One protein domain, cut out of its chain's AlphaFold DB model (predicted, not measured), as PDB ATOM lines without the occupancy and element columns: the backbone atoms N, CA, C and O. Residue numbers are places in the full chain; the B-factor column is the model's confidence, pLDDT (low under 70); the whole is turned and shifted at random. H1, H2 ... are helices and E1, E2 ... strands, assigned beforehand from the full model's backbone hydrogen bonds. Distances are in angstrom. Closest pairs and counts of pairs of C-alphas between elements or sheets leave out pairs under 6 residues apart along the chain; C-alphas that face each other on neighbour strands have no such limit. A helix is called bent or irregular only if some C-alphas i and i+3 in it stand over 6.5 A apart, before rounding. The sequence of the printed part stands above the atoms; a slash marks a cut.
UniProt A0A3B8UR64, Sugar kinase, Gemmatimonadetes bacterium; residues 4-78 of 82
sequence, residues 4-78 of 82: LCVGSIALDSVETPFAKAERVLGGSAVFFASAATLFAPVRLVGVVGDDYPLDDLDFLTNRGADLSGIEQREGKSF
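AT A GLANCE: This is residues 4 to 78 of the 82 residues of the protein "Sugar kinase" of Gemmatimonadetes bacterium (UniProt A0A3B8UR64). A small parallel sheet, E1 E4 E5, forms a wall with two short helices, H1 and H2, side by side over one face, and the two-stranded hairpin E2 and E3 makes an arm whose tip, residues 15 to 20, sticks out. The printed part has 75 residues, with E1 E2 E3 H1 E4 H2 E5 along the chain: two named helices and five named strands, a mixed class. It is compact, with a radius of gyration of the C-alphas of 12.6 A, and spans 37 by 30 by 18 A.

IN THESE COORDINATES: Find C-alpha 4 at (150.121, 104.181, 99.516), where E1, residues 4 to 6, begins. Beside it look for E4, residues 42 to 48, 17.9 A long, then E5, residues 66 to 72, 14.9 A, ending at (151.655, 91.347, 112.687). H1 is residues 28 to 36, 11.9 A; H2 is residues 54 to 61, 11.1 A, irregular, with C-alphas 56 and 59 at 7.2 A. E2, residues 10 to 15, runs 16.1 A, and E3, residues 20 to 26, 14.3 A.

HOW THE PARTS SIT: In the sheet E1 E4 E5, N 5 and O 43 are within hydrogen-bond range at 2.9 A, as are N 44 and O 66 at 2.9 A. H1 is on the sheet, over E1 and E4, at a height of 9.0 A; its closest C-alphas to E4 are Ala 33 and Val 42, 6.2 A. H2 is on the same face, over E5, at 9.4 A. E4, H2 and E5 form a strand-helix-strand unit, two parallel neighbours with a helix between, its crossover right-handed. H1 and H2 are close but not clearly touching, Ser 34 and Leu 60 having the closest C-alphas at 6.5 A, at a shallow tilt of 28 degrees, the same way. In the antiparallel hairpin, N 12 and O 24 are 2.8 A apart. In H1 every O i to N i+4 pair is within range; in H2 1 of 4 is, and 4 of 5 O i to N i+3 pairs.

THE WHOLE: Look to Pro 17 and Ser 68 for the two C-alphas farthest apart, 38.2 A. The printed part has no cut, its links between named elements are tight, and no printed residue is under 70 in pLDDT.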
ATOM      1  N   LEU A   4     149.733 105.501  99.012       98.31
ATOM      2  CA  LEU A   4     150.121 104.181  99.516       98.31
ATOM      3  C   LEU A   4     151.632 104.182  99.777       98.31
ATOM      4  O   LEU A   4     152.400 104.501  98.871       98.31
ATOM      5  N   CYS A   5     152.051 103.835 100.992       98.44
ATOM      6  CA  CYS A   5     153.452 103.746 101.386       98.44
ATOM      7  C   CYS A   5     153.812 102.299 101.738       98.44
ATOM      8  O   CYS A   5     153.135 101.666 102.547       98.44
ATOM      9  N   VAL A   6     154.898 101.806 101.139       98.38
ATOM     10  CA  VAL A   6     155.524 100.524 101.469       98.38
ATOM     11  C   VAL A   6     156.956 100.814 101.901       98.38
ATOM     12  O   VAL A   6     157.674 101.541 101.215       98.38
ATOM     13  N   GLY A   7     157.378 100.255 103.026       97.19
ATOM     14  CA  GLY A   7     158.719 100.453 103.562       97.19
ATOM     15  C   GLY A   7     158.885  99.757 104.905       97.19
ATOM     16  O   GLY A   7     157.980  99.058 105.360       97.19
ATOM     17  N   SER A   8     160.041  99.935 105.543       98.00
ATOM     18  CA  SER A   8     160.270  99.337 106.854       98.00
ATOM     19  C   SER A   8     159.415 100.021 107.919       98.00
ATOM     20  O   SER A   8     159.324 101.250 107.974       98.00
ATOM     21  N   ILE A   9     158.817  99.195 108.769       98.50
ATOM     22  CA  ILE A   9     158.197  99.572 110.036       98.50
ATOM     23  C   ILE A   9     159.056  98.872 111.081       98.50
ATOM     24  O   ILE A   9     159.111  97.644 111.114       98.50
ATOM     25  N   ALA A  10     159.859  99.647 111.803       98.19
ATOM     26  CA  ALA A  10     161.032  99.118 112.485       98.19
ATOM     27  C   ALA A  10     161.205  99.700 113.879       98.19
ATOM     28  O   ALA A  10     160.607 100.720 114.228       98.19
ATOM     29  N   LEU A  11     162.045  99.029 114.655       98.62
ATOM     30  CA  LEU A  11     162.631  99.584 115.858       98.62
ATOM     31  C   LEU A  11     164.059 100.013 115.538       98.62
ATOM     32  O   LEU A  11     164.794  99.273 114.889       98.62
ATOM     33  N   ASP A  12     164.462 101.174 116.029       98.44
ATOM     34  CA  ASP A  12     165.806 101.703 115.847       98.44
ATOM     35  C   ASP A  12     166.488 101.828 117.215       98.44
ATOM     36  O   ASP A  12     165.864 102.160 118.224       98.44
ATOM     37  N   SER A  13     167.780 101.524 117.280       98.50
ATOM     38  CA  SER A  13     168.626 101.821 118.436       98.50
ATOM     39  C   SER A  13     169.733 102.759 117.990       98.50
ATOM     40  O   SER A  13     170.648 102.337 117.289       98.50
ATOM     41  N   VAL A  14     169.609 104.028 118.364       97.94
ATOM     42  CA  VAL A  14     170.448 105.116 117.859       97.94
ATOM     43  C   VAL A  14     171.417 105.556 118.943       97.94
ATOM     44  O   VAL A  14     171.008 105.819 120.081       97.94
ATOM     45  N   GLU A  15     172.692 105.672 118.587       97.94
ATOM     46  CA  GLU A  15     173.732 106.173 119.481       97.94
ATOM     47  C   GLU A  15     174.336 107.483 118.968       97.94
ATOM     48  O   GLU A  15     174.656 107.662 117.797       97.94
ATOM     49  N   THR A  16     174.507 108.430 119.884       97.06
ATOM     50  CA  THR A  16     175.244 109.673 119.661       97.06
ATOM     51  C   THR A  16     176.375 109.757 120.686       97.06
ATOM     52  O   THR A  16     176.299 109.092 121.720       97.06
ATOM     53  N   PRO A  17     177.376 110.639 120.506       97.50
ATOM     54  CA  PRO A  17     178.428 110.834 121.510       97.50
ATOM     55  C   PRO A  17     177.935 111.230 122.914       97.50
ATOM     56  O   PRO A  17     178.718 111.213 123.859       97.50
ATOM     57  N   PHE A  18     176.668 111.631 123.053       97.50
ATOM     58  CA  PHE A  18     176.110 112.171 124.293       97.50
ATOM     59  C   PHE A  18     175.020 111.292 124.912       97.50
ATOM     60  O   PHE A  18     174.753 111.410 126.106       97.50
ATOM     61  N   ALA A  19     174.353 110.458 124.114       97.62
ATOM     62  CA  ALA A  19     173.181 109.706 124.541       97.62
ATOM     63  C   ALA A  19     172.885 108.533 123.606       97.62
ATOM     64  O   ALA A  19     173.255 108.547 122.430       97.62
ATOM     65  N   LYS A  20     172.128 107.572 124.133       97.94
ATOM     66  CA  LYS A  20     171.617 106.410 123.412       97.94
ATOM     67  C   LYS A  20     170.106 106.311 123.593       97.94
ATOM     68  O   LYS A  20     169.607 106.520 124.699       97.94
ATOM     69  N   ALA A  21     169.402 105.959 122.524       98.00
ATOM     70  CA  ALA A  21     168.001 105.568 122.555       98.00
ATOM     71  C   ALA A  21     167.892 104.139 122.022       98.00
ATOM     72  O   ALA A  21     168.401 103.844 120.946       98.00
ATOM     73  N   GLU A  22     167.266 103.242 122.779       98.00
ATOM     74  CA  GLU A  22     167.156 101.829 122.411       98.00
ATOM     75  C   GLU A  22     165.729 101.489 122.005       98.00
ATOM     76  O   GLU A  22     164.781 101.865 122.694       98.00
ATOM     77  N   ARG A  23     165.600 100.734 120.909       97.56
ATOM     78  CA  ARG A  23     164.333 100.172 120.417       97.56
ATOM     79  C   ARG A  23     163.200 101.208 120.322       97.56
ATOM     80  O   ARG A  23     162.066 100.916 120.689       97.56
ATOM     81  N   VAL A  24     163.508 102.407 119.836       97.81
ATOM     82  CA  VAL A  24     162.511 103.452 119.558       97.81
ATOM     83  C   VAL A  24     161.839 103.215 118.207       97.81
ATOM     84  O   VAL A  24     162.370 102.477 117.381       97.81
ATOM     85  N   LEU A  25     160.685 103.842 117.957       98.06
ATOM     86  CA  LEU A  25     160.031 103.763 116.648       98.06
ATOM     87  C   LEU A  25     160.957 104.267 115.542       98.06
ATOM     88  O   LEU A  25     161.535 105.352 115.637       98.06
ATOM     89  N   GLY A  26     161.030 103.488 114.476       97.50
ATOM     90  CA  GLY A  26     161.875 103.744 113.330       97.50
ATOM     91  C   GLY A  26     161.283 103.206 112.035       97.50
ATOM     92  O   GLY A  26     160.103 102.857 111.937       97.50
ATOM     93  N   GLY A  27     162.140 103.103 111.026       97.62
ATOM     94  CA  GLY A  27     161.768 102.582 109.714       97.62
ATOM     95  C   GLY A  27     161.228 103.642 108.751       97.62
ATOM     96  O   GLY A  27     160.544 104.601 109.117       97.62
ATOM     97  N   SER A  28     161.560 103.470 107.472       98.25
ATOM     98  CA  SER A  28     161.317 104.479 106.438       98.25
ATOM     99  C   SER A  28     159.836 104.793 106.248       98.25
ATOM    100  O   SER A  28     159.487 105.944 105.981       98.25
ATOM    101  N   ALA A  29     158.959 103.802 106.424       98.38
ATOM    102  CA  ALA A  29     157.525 103.978 106.259       98.38
ATOM    103  C   ALA A  29     156.920 104.820 107.394       98.38
ATOM    104  O   ALA A  29     156.081 105.682 107.130       98.38
ATOM    105  N   VAL A  30     157.391 104.640 108.633       98.19
ATOM    106  CA  VAL A  30     156.938 105.422 109.796       98.19
ATOM    107  C   VAL A  30     157.354 106.885 109.650       98.19
ATOM    108  O   VAL A  30     156.520 107.779 109.818       98.19
ATOM    109  N   PHE A  31     158.603 107.153 109.253       98.25
ATOM    110  CA  PHE A  31     159.067 108.518 108.979       98.25
ATOM    111  C   PHE A  31     158.314 109.164 107.811       98.25
ATOM    112  O   PHE A  31     157.855 110.303 107.927       98.25
ATOM    113  N   PHE A  32     158.131 108.434 106.705       98.50
ATOM    114  CA  PHE A  32     157.358 108.919 105.563       98.50
ATOM    115  C   PHE A  32     155.926 109.277 105.968       98.50
ATOM    116  O   PHE A  32     155.473 110.385 105.690       98.50
ATOM    117  N   ALA A  33     155.216 108.373 106.652       98.19
ATOM    118  CA  ALA A  33     153.838 108.599 107.078       98.19
ATOM    119  C   ALA A  33     153.727 109.763 108.068       98.19
ATOM    120  O   ALA A  33     152.822 110.588 107.947       98.19
ATOM    121  N   SER A  34     154.683 109.890 108.990       97.94
ATOM    122  CA  SER A  34     154.731 110.995 109.953       97.94
ATOM    123  C   SER A  34     154.755 112.366 109.276       97.94
ATOM    124  O   SER A  34     154.106 113.291 109.761       97.94
ATOM    125  N   ALA A  35     155.466 112.489 108.150       98.19
ATOM    126  CA  ALA A  35     155.529 113.719 107.364       98.19
ATOM    127  C   ALA A  35     154.350 113.858 106.384       98.19
ATOM    128  O   ALA A  35     153.725 114.914 106.304       98.19
ATOM    129  N   ALA A  36     154.022 112.802 105.637       98.06
ATOM    130  CA  ALA A  36     153.022 112.845 104.572       98.06
ATOM    131  C   ALA A  36     151.590 113.045 105.095       98.06
ATOM    132  O   ALA A  36     150.797 113.720 104.435       98.06
ATOM    133  N   THR A  37     151.276 112.550 106.297       97.69
ATOM    134  CA  THR A  37     149.966 112.750 106.952       97.69
ATOM    135  C   THR A  37     149.644 114.215 107.259       97.69
ATOM    136  O   THR A  37     148.483 114.551 107.466       97.69
ATOM    137  N   LEU A  38     150.630 115.118 107.209       96.62
ATOM    138  CA  LEU A  38     150.394 116.564 107.286       96.62
ATOM    139  C   LEU A  38     149.717 117.132 106.025       96.62
ATOM    140  O   LEU A  38     149.183 118.238 106.067       96.62
ATOM    141  N   PHE A  39     149.748 116.403 104.905       96.62
ATOM    142  CA  PHE A  39     149.295 116.886 103.596       96.62
ATOM    143  C   PHE A  39     148.238 115.990 102.946       96.62
ATOM    144  O   PHE A  39     147.402 116.481 102.186       96.62
ATOM    145  N   ALA A  40     148.272 114.681 103.203       96.50
ATOM    146  CA  ALA A  40     147.333 113.731 102.621       96.50
ATOM    147  C   ALA A  40     147.158 112.480 103.499       96.50
ATOM    148  O   ALA A  40     148.103 112.076 104.175       96.50
ATOM    149  N   PRO A  41     145.999 111.797 103.428       95.88
ATOM    150  CA  PRO A  41     145.835 110.475 104.024       95.88
ATOM    151  C   PRO A  41     146.857 109.478 103.463       95.88
ATOM    152  O   PRO A  41     147.046 109.387 102.241       95.88
ATOM    153  N   VAL A  42     147.478 108.702 104.352       98.38
ATOM    154  CA  VAL A  42     148.492 107.690 104.016       98.38
ATOM    155  C   VAL A  42     147.962 106.308 104.364       98.38
ATOM    156  O   VAL A  42     147.421 106.112 105.440       98.38
ATOM    157  N   ARG A  43     148.146 105.336 103.474       98.56
ATOM    158  CA  ARG A  43     147.892 103.920 103.751       98.56
ATOM    159  C   ARG A  43     149.229 103.203 103.857       98.56
ATOM    160  O   ARG A  43     150.021 103.274 102.916       98.56
ATOM    161  N   LEU A  44     149.489 102.573 104.995       98.25
ATOM    162  CA  LEU A  44     150.740 101.876 105.278       98.25
ATOM    163  C   LEU A  44     150.597 100.384 104.995       98.25
ATOM    164  O   LEU A  44     149.623  99.759 105.410       98.25
ATOM    165  N   VAL A  45     151.584  99.821 104.299       98.56
ATOM    166  CA  VAL A  45     151.709  98.377 104.078       98.56
ATOM    167  C   VAL A  45     153.084  97.923 104.538       98.56
ATOM    168  O   VAL A  45     154.105  98.459 104.099       98.56
ATOM    169  N   GLY A  46     153.108  96.921 105.411       98.12
ATOM    170  CA  GLY A  46     154.334  96.384 105.985       98.12
ATOM    171  C   GLY A  46     154.065  95.184 106.882       98.12
ATOM    172  O   GLY A  46     152.919  94.788 107.082       98.12
ATOM    173  N   VAL A  47     155.133  94.606 107.420       98.31
ATOM    174  CA  VAL A  47     155.062  93.500 108.378       98.31
ATOM    175  C   VAL A  47     155.908  93.836 109.596       98.31
ATOM    176  O   VAL A  47     157.004  94.384 109.458       98.31
ATOM    177  N   VAL A  48     155.398  93.505 110.775       98.69
ATOM    178  CA  VAL A  48     156.095  93.651 112.053       98.69
ATOM    179  C   VAL A  48     156.001  92.361 112.864       98.69
ATOM    180  O   VAL A  48     155.141  91.515 112.608       98.69
ATOM    181  N   GLY A  49     156.912  92.206 113.823       98.62
ATOM    182  CA  GLY A  49     156.912  91.080 114.751       98.62
ATOM    183  C   GLY A  49     155.973  91.284 115.940       98.62
ATOM    184  O   GLY A  49     155.362  92.345 116.110       98.62
ATOM    185  N   ASP A  50     155.922  90.288 116.819       98.12
ATOM    186  CA  ASP A  50     155.161  90.344 118.079       98.12
ATOM    187  C   ASP A  50     155.721  91.392 119.056       98.12
ATOM    188  O   ASP A  50     155.049  91.815 119.991       98.12
ATOM    189  N   ASP A  51     156.971  91.808 118.847       97.81
ATOM    190  CA  ASP A  51     157.693  92.754 119.694       97.81
ATOM    191  C   ASP A  51     157.512  94.227 119.289       97.81
ATOM    192  O   ASP A  51     158.123  95.097 119.916       97.81
ATOM    193  N   TYR A  52     156.721  94.513 118.248       98.31
ATOM    194  CA  TYR A  52     156.441  95.884 117.824       98.31
ATOM    195  C   TYR A  52     155.328  96.513 118.669       98.31
ATOM    196  O   TYR A  52     154.238  95.938 118.748       98.31
ATOM    197  N   PRO A  53     155.536  97.709 119.242       97.31
ATOM    198  CA  PRO A  53     154.493  98.422 119.967       97.31
ATOM    199  C   PRO A  53     153.537  99.091 118.969       97.31
ATOM    200  O   PRO A  53     153.651 100.275 118.674       97.31
ATOM    201  N   LEU A  54     152.611  98.320 118.389       96.12
ATOM    202  CA  LEU A  54     151.721  98.812 117.329       96.12
ATOM    203  C   LEU A  54     150.898 100.037 117.764       96.12
ATOM    204  O   LEU A  54     150.701 100.949 116.964       96.12
ATOM    205  N   ASP A  55     150.487 100.065 119.034       96.56
ATOM    206  CA  ASP A  55     149.718 101.152 119.652       96.56
ATOM    207  C   ASP A  55     150.479 102.490 119.638       96.56
ATOM    208  O   ASP A  55     149.876 103.561 119.562       96.56
ATOM    209  N   ASP A  56     151.816 102.465 119.602       97.12
ATOM    210  CA  ASP A  56     152.622 103.687 119.509       97.12
ATOM    211  C   ASP A  56     152.447 104.398 118.148       97.12
ATOM    212  O   ASP A  56     152.839 105.557 118.000       97.12
ATOM    213  N   LEU A  57     151.832 103.749 117.147       97.31
ATOM    214  CA  LEU A  57     151.466 104.366 115.866       97.31
ATOM    215  C   LEU A  57     150.119 105.111 115.904       97.31
ATOM    216  O   LEU A  57     149.728 105.691 114.886       97.31
ATOM    217  N   ASP A  58     149.431 105.185 117.047       96.50
ATOM    218  CA  ASP A  58     148.145 105.888 117.181       96.50
ATOM    219  C   ASP A  58     148.215 107.371 116.785       96.50
ATOM    220  O   ASP A  58     147.243 107.974 116.328       96.50
ATOM    221  N   PHE A  59     149.378 108.011 116.896       96.44
ATOM    222  CA  PHE A  59     149.522 109.386 116.415       96.44
ATOM    223  C   PHE A  59     149.357 109.500 114.887       96.44
ATOM    224  O   PHE A  59     148.962 110.561 114.402       96.44
ATOM    225  N   LEU A  60     149.647 108.438 114.123       97.38
ATOM    226  CA  LEU A  60     149.441 108.393 112.675       97.38
ATOM    227  C   LEU A  60     147.962 108.201 112.338       97.38
ATOM    228  O   LEU A  60     147.453 108.902 111.461       97.38
ATOM    229  N   THR A  61     147.256 107.313 113.043       96.56
ATOM    230  CA  THR A  61     145.806 107.111 112.844       96.56
ATOM    231  C   THR A  61     145.032 108.385 113.174       96.56
ATOM    232  O   THR A  61     144.192 108.817 112.384       96.56
ATOM    233  N   ASN A  62     145.416 109.088 114.245       96.38
ATOM    234  CA  ASN A  62     144.877 110.403 114.607       96.38
ATOM    235  C   ASN A  62     145.108 111.488 113.535       96.38
ATOM    236  O   ASN A  62     144.392 112.488 113.504       96.38
ATOM    237  N   ARG A  63     146.082 111.299 112.635       95.69
ATOM    238  CA  ARG A  63     146.355 112.178 111.482       95.69
ATOM    239  C   ARG A  63     145.772 111.648 110.166       95.69
ATOM    240  O   ARG A  63     146.076 112.178 109.101       95.69
ATOM    241  N   GLY A  64     144.927 110.617 110.217       93.00
ATOM    242  CA  GLY A  64     144.255 110.052 109.047       93.00
ATOM    243  C   GLY A  64     145.073 109.011 108.281       93.00
ATOM    244  O   GLY A  64     144.797 108.782 107.100       93.00
ATOM    245  N   ALA A  65     146.078 108.396 108.914       97.56
ATOM    246  CA  ALA A  65     146.717 107.210 108.360       97.56
ATOM    247  C   ALA A  65     145.840 105.961 108.539       97.56
ATOM    248  O   ALA A  65     145.190 105.776 109.565       97.56
ATOM    249  N   ASP A  66     145.874 105.081 107.546       98.12
ATOM    250  CA  ASP A  66     145.283 103.748 107.573       98.12
ATOM    251  C   ASP A  66     146.399 102.716 107.763       98.12
ATOM    252  O   ASP A  66     147.304 102.596 106.929       98.12
ATOM    253  N   LEU A  67     146.329 101.996 108.881       98.00
ATOM    254  CA  LEU A  67     147.298 100.979 109.284       98.00
ATOM    255  C   LEU A  67     146.824  99.551 108.974       98.00
ATOM    256  O   LEU A  67     147.522  98.601 109.309       98.00
ATOM    257  N   SER A  68     145.667  99.370 108.325       98.00
ATOM    258  CA  SER A  68     145.090  98.041 108.053       98.00
ATOM    259  C   SER A  68     145.952  97.151 107.147       98.00
ATOM    260  O   SER A  68     145.753  95.939 107.112       98.00
ATOM    261  N   GLY A  69     146.915  97.735 106.428       97.81
ATOM    262  CA  GLY A  69     147.909  97.011 105.636       97.81
ATOM    263  C   GLY A  69     149.153  96.574 106.419       97.81
ATOM    264  O   GLY A  69     150.053  95.984 105.818       97.81
ATOM    265  N   ILE A  70     149.239  96.875 107.718       98.38
ATOM    266  CA  ILE A  70     150.296  96.363 108.589       98.38
ATOM    267  C   ILE A  70     149.883  94.983 109.090       98.38
ATOM    268  O   ILE A  70     148.883  94.829 109.787       98.38
ATOM    269  N   GLU A  71     150.682  93.976 108.763       98.19
ATOM    270  CA  GLU A  71     150.511  92.634 109.298       98.19
ATOM    271  C   GLU A  71     151.421  92.419 110.507       98.19
ATOM    272  O   GLU A  71     152.630  92.634 110.427       98.19
ATOM    273  N   GLN A  72     150.859  91.922 111.606       98.12
ATOM    274  CA  GLN A  72     151.655  91.347 112.687       98.12
ATOM    275  C   GLN A  72     151.831  89.843 112.444       98.12
ATOM    276  O   GLN A  72     150.887  89.141 112.048       98.12
ATOM    277  N   ARG A  73     153.061  89.354 112.600       98.25
ATOM    278  CA  ARG A  73     153.443  87.953 112.389       98.25
ATOM    279  C   ARG A  73     154.349  87.477 113.514       98.25
ATOM    280  O   ARG A  73     155.099  88.275 114.067       98.25
ATOM    281  N   GLU A  74     154.312  86.169 113.771       98.38
ATOM    282  CA  GLU A  74     155.189  85.547 114.762       98.38
ATOM    283  C   GLU A  74     156.658  85.854 114.438       98.38
ATOM    284  O   GLU A  74     157.121  85.631 113.313       98.38
ATOM    285  N   GLY A  75     157.391  86.360 115.427       97.94
ATOM    286  CA  GLY A  75     158.812  86.662 115.304       97.94
ATOM    287  C   GLY A  75     159.180  88.090 115.692       97.94
ATOM    288  O   GLY A  75     158.448  88.789 116.389       97.94
ATOM    289  N   LYS A  76     160.378  88.511 115.272       98.12
ATOM    290  CA  LYS A  76     160.939  89.825 115.610       98.12
ATOM    291  C   LYS A  76     160.728  90.826 114.485       98.12
ATOM    292  O   LYS A  76     160.925  90.510 113.313       98.12
ATOM    293  N   SER A  77     160.422  92.051 114.875       98.50
ATOM    294  CA  SER A  77     160.414  93.225 114.016       98.50
ATOM    295  C   SER A  77     161.813  93.511 113.496       98.50
ATOM    296  O   SER A  77     162.818  93.177 114.134       98.50
ATOM    297  N   PHE A  78     161.885  94.169 112.342       98.25
ATOM    298  CA  PHE A  78     163.153  94.686 111.855       98.25
ATOM    299  C   PHE A  78     163.736  95.655 112.895       98.25
ATOM    300  O   PHE A  78     163.062  96.596 113.315       98.25
TER     301      PHE A  78